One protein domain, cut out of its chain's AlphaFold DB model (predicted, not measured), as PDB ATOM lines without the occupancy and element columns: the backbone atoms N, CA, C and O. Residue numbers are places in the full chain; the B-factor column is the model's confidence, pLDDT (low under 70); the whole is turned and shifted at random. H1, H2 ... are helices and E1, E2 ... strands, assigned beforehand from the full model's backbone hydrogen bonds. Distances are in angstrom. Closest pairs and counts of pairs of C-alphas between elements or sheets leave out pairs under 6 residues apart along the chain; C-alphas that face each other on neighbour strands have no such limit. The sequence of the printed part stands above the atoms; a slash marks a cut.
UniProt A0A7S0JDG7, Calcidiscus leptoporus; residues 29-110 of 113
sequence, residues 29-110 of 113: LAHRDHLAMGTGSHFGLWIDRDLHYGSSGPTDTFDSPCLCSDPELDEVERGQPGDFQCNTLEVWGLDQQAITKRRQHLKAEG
ATOM      1  N   LEU A  29     -12.248 -25.921 -34.787       95.75
ATOM      2  CA  LEU A  29     -11.398 -26.498 -35.816       95.75
ATOM      3  C   LEU A  29     -11.017 -27.911 -35.375       95.75
ATOM      4  O   LEU A  29     -10.457 -28.099 -34.302       95.75
ATOM      5  N   ALA A  30     -11.306 -28.899 -36.212       95.94
ATOM      6  CA  ALA A  30     -10.853 -30.266 -36.006       95.94
ATOM      7  C   ALA A  30      -9.931 -30.653 -37.161       95.94
ATOM      8  O   ALA A  30     -10.325 -30.608 -38.329       95.94
ATOM      9  N   HIS A  31      -8.704 -31.029 -36.825       96.38
ATOM     10  CA  HIS A  31      -7.713 -31.547 -37.753       96.38
ATOM     11  C   HIS A  31      -7.276 -32.942 -37.302       96.38
ATOM     12  O   HIS A  31      -7.508 -33.356 -36.171       96.38
ATOM     13  N   ARG A  32      -6.587 -33.680 -38.176       96.75
ATOM     14  CA  ARG A  32      -5.995 -34.973 -37.795       96.75
ATOM     15  C   ARG A  32      -4.990 -34.860 -36.651       96.75
ATOM     16  O   ARG A  32      -4.731 -35.859 -35.995       96.75
ATOM     17  N   ASP A  33      -4.420 -33.677 -36.464       97.31
ATOM     18  CA  ASP A  33      -3.338 -33.432 -35.515       97.31
ATOM     19  C   ASP A  33      -3.790 -32.739 -34.233       97.31
ATOM     20  O   ASP A  33      -2.983 -32.615 -33.320       97.31
ATOM     21  N   HIS A  34      -5.027 -32.236 -34.183       96.94
ATOM     22  CA  HIS A  34      -5.525 -31.488 -33.035       96.94
ATOM     23  C   HIS A  34      -7.028 -31.214 -33.114       96.94
ATOM     24  O   HIS A  34      -7.629 -31.181 -34.193       96.94
ATOM     25  N   LEU A  35      -7.600 -30.892 -31.960       97.31
ATOM     26  CA  LEU A  35      -8.888 -30.227 -31.828       97.31
ATOM     27  C   LEU A  35      -8.660 -28.839 -31.224       97.31
ATOM     28  O   LEU A  35      -7.897 -28.688 -30.276       97.31
ATOM     29  N   ALA A  36      -9.335 -27.828 -31.760       97.00
ATOM     30  CA  ALA A  36      -9.264 -26.470 -31.252       97.00
ATOM     31  C   ALA A  36     -10.633 -25.787 -31.213       97.00
ATOM     32  O   ALA A  36     -11.519 -26.073 -32.023       97.00
ATOM     33  N   MET A  37     -10.793 -24.854 -30.278       97.38
ATOM     34  CA  MET A  37     -12.001 -24.056 -30.099       97.38
ATOM     35  C   MET A  37     -11.675 -22.591 -29.835       97.38
ATOM     36  O   MET A  37     -10.819 -22.275 -29.007       97.38
ATOM     37  N   GLY A  38     -12.431 -21.708 -30.488       96.50
ATOM     38  CA  GLY A  38     -12.260 -20.259 -30.429       96.50
ATOM     39  C   GLY A  38     -10.962 -19.797 -31.085       96.50
ATOM     40  O   GLY A  38      -9.949 -20.480 -31.035       96.50
ATOM     41  N   THR A  39     -10.981 -18.618 -31.695       91.25
ATOM     42  CA  THR A  39      -9.805 -18.026 -32.338       91.25
ATOM     43  C   THR A  39      -9.636 -16.562 -31.939       91.25
ATOM     44  O   THR A  39     -10.586 -15.877 -31.547       91.25
ATOM     45  N   GLY A  40      -8.410 -16.075 -32.084       84.12
ATOM     46  CA  GLY A  40      -7.999 -14.688 -31.881       84.12
ATOM     47  C   GLY A  40      -6.510 -14.587 -32.191       84.12
ATOM     48  O   GLY A  40      -6.082 -15.009 -33.265       84.12
ATOM     49  N   SER A  41      -5.719 -14.121 -31.221       84.19
ATOM     50  CA  SER A  41      -4.258 -14.288 -31.234       84.19
ATOM     51  C   SER A  41      -3.817 -15.729 -30.942       84.19
ATOM     52  O   SER A  41      -2.770 -16.148 -31.423       84.19
ATOM     53  N   HIS A  42      -4.628 -16.489 -30.196       88.31
ATOM     54  CA  HIS A  42      -4.436 -17.904 -29.872       88.31
ATOM     55  C   HIS A  42      -5.761 -18.680 -29.994       88.31
ATOM     56  O   HIS A  42      -6.824 -18.091 -30.219       88.31
ATOM     57  N   PHE A  43      -5.699 -20.008 -29.850       95.00
ATOM     58  CA  PHE A  43      -6.887 -20.829 -29.618       95.00
ATOM     59  C   PHE A  43      -7.305 -20.748 -28.148       95.00
ATOM     60  O   PHE A  43      -6.461 -20.728 -27.254       95.00
ATOM     61  N   GLY A  44      -8.612 -20.730 -27.893       94.94
ATOM     62  CA  GLY A  44      -9.143 -20.680 -26.525       94.94
ATOM     63  C   GLY A  44      -8.951 -21.996 -25.801       94.94
ATOM     64  O   GLY A  44      -8.635 -22.031 -24.616       94.94
ATOM     65  N   LEU A  45      -9.084 -23.074 -26.559       95.88
ATOM     66  CA  LEU A  45      -8.678 -24.408 -26.175       95.88
ATOM     67  C   LEU A  45      -8.055 -25.063 -27.396       95.88
ATOM     68  O   LEU A  45      -8.657 -25.052 -28.469       95.88
ATOM     69  N   TRP A  46      -6.886 -25.652 -27.227       96.44
ATOM     70  CA  TRP A  46      -6.252 -26.524 -28.199       96.44
ATOM     71  C   TRP A  46      -5.813 -27.791 -27.478       96.44
ATOM     72  O   TRP A  46      -5.336 -27.728 -26.347       96.44
ATOM     73  N   ILE A  47      -5.995 -28.938 -28.117       97.31
ATOM     74  CA  ILE A  47      -5.493 -30.217 -27.631       97.31
ATOM     75  C   ILE A  47      -4.922 -31.000 -28.806       97.31
ATOM     76  O   ILE A  47      -5.470 -30.962 -29.913       97.31
ATOM     77  N   ASP A  48      -3.804 -31.671 -28.570       97.44
ATOM     78  CA  ASP A  48      -3.090 -32.431 -29.580       97.44
ATOM     79  C   ASP A  48      -3.855 -33.683 -30.038       97.44
ATOM     80  O   ASP A  48      -4.923 -34.045 -29.539       97.44
ATOM     81  N   ARG A  49      -3.295 -34.346 -31.049       97.88
ATOM     82  CA  ARG A  49      -3.802 -35.592 -31.636       97.88
ATOM     83  C   ARG A  49      -4.029 -36.691 -30.604       97.88
ATOM     84  O   ARG A  49      -4.961 -37.480 -30.761       97.88
ATOM     85  N   ASP A  50      -3.153 -36.755 -29.612       97.19
ATOM     86  CA  ASP A  50      -3.132 -37.820 -28.615       97.19
ATOM     87  C   ASP A  50      -4.047 -37.500 -27.425       97.19
ATOM     88  O   ASP A  50      -4.208 -38.329 -26.530       97.19
ATOM     89  N   LEU A  51      -4.699 -36.329 -27.452       96.50
ATOM     90  CA  LEU A  51      -5.584 -35.820 -26.409       96.50
ATOM     91  C   LEU A  51      -4.891 -35.740 -25.044       96.50
ATOM     92  O   LEU A  51      -5.534 -35.918 -24.012       96.50
ATOM     93  N   HIS A  52      -3.582 -35.490 -25.045       95.94
ATOM     94  CA  HIS A  52      -2.742 -35.562 -23.854       95.94
ATOM     95  C   HIS A  52      -2.129 -34.211 -23.502       95.94
ATOM     96  O   HIS A  52      -2.110 -33.840 -22.329       95.94
ATOM     97  N   TYR A  53      -1.688 -33.445 -24.498       95.12
ATOM     98  CA  TYR A  53      -1.161 -32.100 -24.290       95.12
ATOM     99  C   TYR A  53      -2.079 -31.067 -24.917       95.12
ATOM    100  O   TYR A  53      -2.620 -31.260 -26.005       95.12
ATOM    101  N   GLY A  54      -2.244 -29.946 -24.230       94.94
ATOM    102  CA  GLY A  54      -3.056 -28.855 -24.723       94.94
ATOM    103  C   GLY A  54      -2.523 -27.502 -24.308       94.94
ATOM    104  O   GLY A  54      -1.602 -27.392 -23.502       94.94
ATOM    105  N   SER A  55      -3.128 -26.472 -24.881       94.31
ATOM    106  CA  SER A  55      -2.875 -25.091 -24.507       94.31
ATOM    107  C   SER A  55      -4.159 -24.273 -24.548       94.31
ATOM    108  O   SER A  55      -5.136 -24.612 -25.228       94.31
ATOM    109  N   SER A  56      -4.177 -23.194 -23.780       94.75
ATOM    110  CA  SER A  56      -5.252 -22.213 -23.769       94.75
ATOM    111  C   SER A  56      -4.671 -20.812 -23.886       94.75
ATOM    112  O   SER A  56      -3.651 -20.492 -23.285       94.75
ATOM    113  N   GLY A  57      -5.335 -19.956 -24.653       93.56
ATOM    114  CA  GLY A  57      -4.990 -18.550 -24.767       93.56
ATOM    115  C   GLY A  57      -6.232 -17.667 -24.842       93.56
ATOM    116  O   GLY A  57      -7.357 -18.163 -24.933       93.56
ATOM    117  N   PRO A  58      -6.051 -16.339 -24.796       93.88
ATOM    118  CA  PRO A  58      -7.161 -15.417 -24.959       93.88
ATOM    119  C   PRO A  58      -7.769 -15.523 -26.363       93.88
ATOM    120  O   PRO A  58      -7.049 -15.719 -27.348       93.88
ATOM    121  N   THR A  59      -9.091 -15.355 -26.473       95.12
ATOM    122  CA  THR A  59      -9.789 -15.412 -27.770       95.12
ATOM    123  C   THR A  59     -10.746 -14.266 -27.998       95.12
ATOM    124  O   THR A  59     -11.475 -13.851 -27.101       95.12
ATOM    125  N   ASP A  60     -10.845 -13.847 -29.259       96.38
ATOM    126  CA  ASP A  60     -11.875 -12.907 -29.687       96.38
ATOM    127  C   ASP A  60     -13.231 -13.582 -29.844       96.38
ATOM    128  O   ASP A  60     -14.251 -12.927 -29.653       96.38
ATOM    129  N   THR A  61     -13.281 -14.873 -30.194       97.19
ATOM    130  CA  THR A  61     -14.547 -15.597 -30.407       97.19
ATOM    131  C   THR A  61     -15.423 -15.608 -29.155       97.19
ATOM    132  O   THR A  61     -16.642 -15.467 -29.269       97.19
ATOM    133  N   PHE A  62     -14.824 -15.742 -27.970       97.00
ATOM    134  CA  PHE A  62     -15.557 -15.818 -26.701       97.00
ATOM    135  C   PHE A  62     -15.252 -14.664 -25.738       97.00
ATOM    136  O   PHE A  62     -15.869 -14.600 -24.679       97.00
ATOM    137  N   ASP A  63     -14.323 -13.765 -26.091       95.50
ATOM    138  CA  ASP A  63     -13.796 -12.722 -25.192       95.50
ATOM    139  C   ASP A  63     -13.282 -13.317 -23.865       95.50
ATOM    140  O   ASP A  63     -13.437 -12.750 -22.785       95.50
ATOM    141  N   SER A  64     -12.719 -14.527 -23.948       93.25
ATOM    142  CA  SER A  64     -12.189 -15.265 -22.804       93.25
ATOM    143  C   SER A  64     -10.701 -14.964 -22.612       93.25
ATOM    144  O   SER A  64      -9.988 -14.815 -23.610       93.25
ATOM    145  N   PRO A  65     -10.196 -14.929 -21.365       92.44
ATOM    146  CA  PRO A  65      -8.764 -14.979 -21.099       92.44
ATOM    147  C   PRO A  65      -8.218 -16.394 -21.371       92.44
ATOM    148  O   PRO A  65      -8.958 -17.290 -21.789       92.44
ATOM    149  N   CYS A  66      -6.927 -16.603 -21.099       91.75
ATOM    150  CA  CYS A  66      -6.384 -17.951 -20.953       91.75
ATOM    151  C   CYS A  66      -7.142 -18.695 -19.837       91.75
ATOM    152  O   CYS A  66      -7.316 -18.164 -18.742       91.75
ATOM    153  N   LEU A  67      -7.622 -19.902 -20.138       90.81
ATOM    154  CA  LEU A  67      -8.398 -20.739 -19.217       90.81
ATOM    155  C   LEU A  67      -7.496 -21.568 -18.295       90.81
ATOM    156  O   LEU A  67      -7.911 -21.951 -17.205       90.81
ATOM    157  N   CYS A  68      -6.272 -21.843 -18.746       83.50
ATOM    158  CA  CYS A  68      -5.294 -22.686 -18.068       83.50
ATOM    159  C   CYS A  68      -4.104 -21.840 -17.611       83.50
ATOM    160  O   CYS A  68      -2.970 -22.049 -18.023       83.50
ATOM    161  N   SER A  69      -4.371 -20.843 -16.772       74.12
ATOM    162  CA  SER A  69      -3.329 -20.112 -16.059       74.12
ATOM    163  C   SER A  69      -3.393 -20.502 -14.592       74.12
ATOM    164  O   SER A  69      -4.273 -20.037 -13.868       74.12
ATOM    165  N   ASP A  70      -2.481 -21.360 -14.153       65.12
ATOM    166  CA  ASP A  70      -2.209 -21.495 -12.729       65.12
ATOM    167  C   ASP A  70      -1.374 -20.272 -12.329       65.12
ATOM    168  O   ASP A  70      -0.352 -20.057 -12.976       65.12
ATOM    169  N   PRO A  71      -1.788 -19.421 -11.375       61.38
ATOM    170  CA  PRO A  71      -0.970 -18.319 -10.875       61.38
ATOM    171  C   PRO A  71       0.051 -18.757  -9.805       61.38
ATOM    172  O   PRO A  71       1.011 -18.030  -9.564       61.38
ATOM    173  N   GLU A  72      -0.061 -19.959  -9.238       61.91
ATOM    174  CA  GLU A  72       0.755 -20.465  -8.121       61.91
ATOM    175  C   GLU A  72       1.979 -21.311  -8.538       61.91
ATOM    176  O   GLU A  72       2.961 -21.341  -7.807       61.91
ATOM    177  N   LEU A  73       1.978 -21.953  -9.711       58.28
ATOM    178  CA  LEU A  73       3.097 -22.791 -10.200       58.28
ATOM    179  C   LEU A  73       4.358 -22.017 -10.637       58.28
ATOM    180  O   LEU A  73       4.364 -21.539 -11.746       58.28
ATOM    181  N   ASP A  74       5.464 -21.939  -9.904       56.94
ATOM    182  CA  ASP A  74       6.691 -21.210 -10.322       56.94
ATOM    183  C   ASP A  74       6.993 -21.144 -11.850       56.94
ATOM    184  O   ASP A  74       6.944 -22.142 -12.571       56.94
ATOM    185  N   GLU A  75       7.342 -19.949 -12.364       60.72
ATOM    186  CA  GLU A  75       7.536 -19.664 -13.810       60.72
ATOM    187  C   GLU A  75       8.472 -20.647 -14.537       60.72
ATOM    188  O   GLU A  75       8.360 -20.832 -15.746       60.72
ATOM    189  N   VAL A  76       9.385 -21.282 -13.801       61.66
ATOM    190  CA  VAL A  76      10.374 -22.239 -14.315       61.66
ATOM    191  C   VAL A  76       9.760 -23.616 -14.603       61.66
ATOM    192  O   VAL A  76      10.228 -24.314 -15.500       61.66
ATOM    193  N   GLU A  77       8.706 -24.008 -13.883       61.06
ATOM    194  CA  GLU A  77       8.006 -25.291 -14.064       61.06
ATOM    195  C   GLU A  77       6.812 -25.178 -15.026       61.06
ATOM    196  O   GLU A  77       6.363 -26.177 -15.586       61.06
ATOM    197  N   ARG A  78       6.319 -23.951 -15.251       59.25
ATOM    198  CA  ARG A  78       5.033 -23.643 -15.901       59.25
ATOM    199  C   ARG A  78       4.950 -23.901 -17.416       59.25
ATOM    200  O   ARG A  78       3.882 -23.693 -17.982       59.25
ATOM    201  N   GLY A  79       6.020 -24.342 -18.086       66.94
ATOM    202  CA  GLY A  79       6.024 -24.457 -19.555       66.94
ATOM    203  C   GLY A  79       5.723 -23.112 -20.237       66.94
ATOM    204  O   GLY A  79       6.086 -22.061 -19.703       66.94
ATOM    205  N   GLN A  80       5.075 -23.103 -21.413       71.19
ATOM    206  CA  GLN A  80       4.520 -21.848 -21.936       71.19
ATOM    207  C   GLN A  80       3.226 -21.493 -21.179       71.19
ATOM    208  O   GLN A  80       2.444 -22.383 -20.849       71.19
ATOM    209  N   PRO A  81       2.952 -20.199 -20.912       76.12
ATOM    210  CA  PRO A  81       1.711 -19.790 -20.264       76.12
ATOM    211  C   PRO A  81       0.488 -20.316 -21.020       76.12
ATOM    212  O   PRO A  81       0.306 -19.998 -22.194       76.12
ATOM    213  N   GLY A  82      -0.362 -21.079 -20.333       87.44
ATOM    214  CA  GLY A  82      -1.549 -21.686 -20.931       87.44
ATOM    215  C   GLY A  82      -1.425 -23.169 -21.258       87.44
ATOM    216  O   GLY A  82      -2.456 -23.780 -21.539       87.44
ATOM    217  N   ASP A  83      -0.222 -23.746 -21.218       90.75
ATOM    218  CA  ASP A  83      -0.015 -25.176 -21.452       90.75
ATOM    219  C   ASP A  83      -0.599 -26.020 -20.312       90.75
ATOM    220  O   ASP A  83      -0.540 -25.660 -19.135       90.75
ATOM    221  N   PHE A  84      -1.153 -27.180 -20.660       90.69
ATOM    222  CA  PHE A  84      -1.677 -28.137 -19.693       90.69
ATOM    223  C   PHE A  84      -1.530 -29.583 -20.173       90.69
ATOM    224  O   PHE A  84      -1.438 -29.872 -21.368       90.69
ATOM    225  N   GLN A  85      -1.564 -30.509 -19.213       93.06
ATOM    226  CA  GLN A  85      -1.720 -31.939 -19.471       93.06
ATOM    227  C   GLN A  85      -3.179 -32.338 -19.256       93.06
ATOM    228  O   GLN A  85      -3.775 -32.053 -18.214       93.06
ATOM    229  N   CYS A  86      -3.772 -32.991 -20.249       94.06
ATOM    230  CA  CYS A  86      -5.127 -33.509 -20.170       94.06
ATOM    231  C   CYS A  86      -5.103 -34.898 -19.531       94.06
ATOM    232  O   CYS A  86      -4.709 -35.879 -20.155       94.06
ATOM    233  N   ASN A  87      -5.543 -34.987 -18.276       93.50
ATOM    234  CA  ASN A  87      -5.645 -36.274 -17.591       93.50
ATOM    235  C   ASN A  87      -6.871 -37.082 -18.051       93.50
ATOM    236  O   ASN A  87      -6.808 -38.302 -18.178       93.50
ATOM    237  N   THR A  88      -7.994 -36.399 -18.291       94.75
ATOM    238  CA  THR A  88      -9.257 -37.016 -18.708       94.75
ATOM    239  C   THR A  88     -10.033 -36.056 -19.603       94.75
ATOM    240  O   THR A  88     -10.281 -34.915 -19.210       94.75
ATOM    241  N   LEU A  89     -10.484 -36.537 -20.765       94.31
ATOM    242  CA  LEU A  89     -11.439 -35.834 -21.621       94.31
ATOM    243  C   LEU A  89     -12.784 -36.567 -21.613       94.31
ATOM    244  O   LEU A  89     -12.875 -37.728 -22.005       94.31
ATOM    245  N   GLU A  90     -13.840 -35.864 -21.216       94.50
ATOM    246  CA  GLU A  90     -15.208 -36.377 -21.253       94.50
ATOM    247  C   GLU A  90     -16.031 -35.619 -22.295       94.50
ATOM    248  O   GLU A  90     -16.088 -34.388 -22.289       94.50
ATOM    249  N   VAL A  91     -16.713 -36.355 -23.174       92.19
ATOM    250  CA  VAL A  91     -17.619 -35.787 -24.180       92.19
ATOM    251  C   VAL A  91     -19.022 -36.319 -23.935       92.19
ATOM    252  O   VAL A  91     -19.275 -37.521 -24.006       92.19
ATOM    253  N   TRP A  92     -19.949 -35.407 -23.662       88.75
ATOM    254  CA  TRP A  92     -21.314 -35.740 -23.274       88.75
ATOM    255  C   TRP A  92     -22.280 -35.496 -24.434       88.75
ATOM    256  O   TRP A  92     -22.470 -34.362 -24.875       88.75
ATOM    257  N   GLY A  93     -22.924 -36.561 -24.911       87.06
ATOM    258  CA  GLY A  93     -24.047 -36.470 -25.842       87.06
ATOM    259  C   GLY A  93     -25.365 -36.283 -25.093       87.06
ATOM    260  O   GLY A  93     -25.608 -36.937 -24.081       87.06
ATOM    261  N   LEU A  94     -26.236 -35.410 -25.597       84.56
ATOM    262  CA  LEU A  94     -27.602 -35.274 -25.096       84.56
ATOM    263  C   LEU A  94     -28.577 -35.894 -26.092       84.56
ATOM    264  O   LEU A  94     -28.560 -35.561 -27.276       84.56
ATOM    265  N   ASP A  95     -29.449 -36.765 -25.595       88.44
ATOM    266  CA  ASP A  95     -30.514 -37.348 -26.404       88.44
ATOM    267  C   ASP A  95     -31.581 -36.300 -26.780       88.44
ATOM    268  O   ASP A  95     -31.933 -35.406 -25.999       88.44
ATOM    269  N   GLN A  96     -32.139 -36.435 -27.985       88.06
ATOM    270  CA  GLN A  96     -33.132 -35.513 -28.532       88.06
ATOM    271  C   GLN A  96     -34.398 -35.446 -27.666       88.06
ATOM    272  O   GLN A  96     -35.008 -34.373 -27.550       88.06
ATOM    273  N   GLN A  97     -34.802 -36.550 -27.029       90.25
ATOM    274  CA  GLN A  97     -35.963 -36.555 -26.138       90.25
ATOM    275  C   GLN A  97     -35.658 -35.769 -24.860       90.25
ATOM    276  O   GLN A  97     -36.481 -34.955 -24.430       90.25
ATOM    277  N   ALA A  98     -34.454 -35.927 -24.301       83.75
ATOM    278  CA  ALA A  98     -34.005 -35.167 -23.135       83.75
ATOM    279  C   ALA A  98     -33.955 -33.653 -23.422       83.75
ATOM    280  O   ALA A  98     -34.487 -32.854 -22.643       83.75
ATOM    281  N   ILE A  99     -33.404 -33.255 -24.578       85.69
ATOM    282  CA  ILE A  99     -33.381 -31.855 -25.033       85.69
ATOM    283  C   ILE A  99     -34.808 -31.310 -25.164       85.69
ATOM    284  O   ILE A  99     -35.115 -30.215 -24.686       85.69
ATOM    285  N   THR A 100     -35.698 -32.077 -25.796       89.75
ATOM    286  CA  THR A 100     -37.088 -31.667 -26.026       89.75
ATOM    287  C   THR A 100     -37.832 -31.459 -24.709       89.75
ATOM    288  O   THR A 100     -38.469 -30.419 -24.522       89.75
ATOM    289  N   LYS A 101     -37.675 -32.386 -23.756       87.81
ATOM    290  CA  LYS A 101     -38.258 -32.289 -22.412       87.81
ATOM    291  C   LYS A 101     -37.755 -31.052 -21.663       87.81
ATOM    292  O   LYS A 101     -38.563 -30.309 -21.103       87.81
ATOM    293  N   ARG A 102     -36.442 -30.772 -21.692       85.25
ATOM    294  CA  ARG A 102     -35.878 -29.569 -21.050       85.25
ATOM    295  C   ARG A 102     -36.399 -28.286 -21.694       85.25
ATOM    296  O   ARG A 102     -36.728 -27.348 -20.974       85.25
ATOM    297  N   ARG A 103     -36.535 -28.247 -23.025       86.38
ATOM    298  CA  ARG A 103     -37.097 -27.088 -23.739       86.38
ATOM    299  C   ARG A 103     -38.548 -26.810 -23.360       86.38
ATOM    300  O   ARG A 103     -38.903 -25.652 -23.175       86.38
ATOM    301  N   GLN A 104     -39.382 -27.844 -23.244       89.31
ATOM    302  CA  GLN A 104     -40.775 -27.689 -22.810       89.31
ATOM    303  C   GLN A 104     -40.862 -27.154 -21.381       89.31
ATOM    304  O   GLN A 104     -41.627 -26.230 -21.121       89.31
ATOM    305  N   HIS A 105     -40.039 -27.691 -20.482       85.69
ATOM    306  CA  HIS A 105     -39.976 -27.234 -19.101       85.69
ATOM    307  C   HIS A 105     -39.531 -25.764 -18.997       85.69
ATOM    308  O   HIS A 105     -40.223 -24.975 -18.370       85.69
ATOM    309  N   LEU A 106     -38.471 -25.356 -19.706       84.69
ATOM    310  CA  LEU A 106     -38.016 -23.956 -19.728       84.69
ATOM    311  C   LEU A 106     -39.067 -22.991 -20.305       84.69
ATOM    312  O   LEU A 106     -39.231 -21.880 -19.804       84.69
ATOM    313  N   LYS A 107     -39.819 -23.422 -21.329       88.00
ATOM    314  CA  LYS A 107     -40.961 -22.653 -21.850       88.00
ATOM    315  C   LYS A 107     -42.072 -22.502 -20.808       88.00
ATOM    316  O   LYS A 107     -42.652 -21.425 -20.717       88.00
ATOM    317  N   ALA A 108     -42.360 -23.550 -20.033       86.25
ATOM    318  CA  ALA A 108     -43.338 -23.496 -18.945       86.25
ATOM    319  C   ALA A 108     -42.892 -22.561 -17.803       86.25
ATOM    320  O   ALA A 108     -43.734 -21.943 -17.162       86.25
ATOM    321  N   GLU A 109     -41.582 -22.401 -17.605       89.94
ATOM    322  CA  GLU A 109     -40.977 -21.458 -16.653       89.94
ATOM    323  C   GLU A 109     -40.858 -20.019 -17.199       89.94
ATOM    324  O   GLU A 109     -40.361 -19.131 -16.510       89.94
ATOM    325  N   GLY A 110     -41.299 -19.757 -18.436       83.94
ATOM    326  CA  GLY A 110     -41.243 -18.424 -19.047       83.94
ATOM    327  C   GLY A 110     -39.841 -17.974 -19.475       83.94
ATOM    328  O   GLY A 110     -39.647 -16.804 -19.818       83.94
TER     329      GLY A 110
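This is residues 29 to 110 of the 113 residues of a protein of Calcidiscus leptoporus (UniProt A0A7S0JDG7). With little regular structure, this is a small body around one sheet of five short strands, from which residues 90 to 110, with helix H1, stick out as a long arm. The sheet E1 E2 E3 E4 E5 is an antiparallel meander, each strand the neighbour of the one before. The printed part has 82 residues, 30 in named elements, class mixed: five strands, then one helix. It is only just loose, close to extended, with a radius of gyration of the C-alphas of 17.2 A, spanning 54 by 29 by 24 A.

E1 is residues 29 to 31, beginning at C-alpha 29 (-11.398, -26.498, -35.816). E2 is 34 to 37, E3 45 to 48, E4 53 to 55, E5 83 to 85. H1, residues 96 to 108, measures 18.5 A and ends at (-43.338, -23.496, -18.945).

Hairpin E1 and E2 has N 29 and O 36 at 2.9 A; hairpin E4 and E5, N 84 and O 54 at 2.9 A. H1 is not on the sheet; every O i to N i+4 pair in it is within hydrogen-bond range.

The printed part has no cut. E4 to E5 is a long link of 27 residues; residues 70 to 79 have pLDDT under 70.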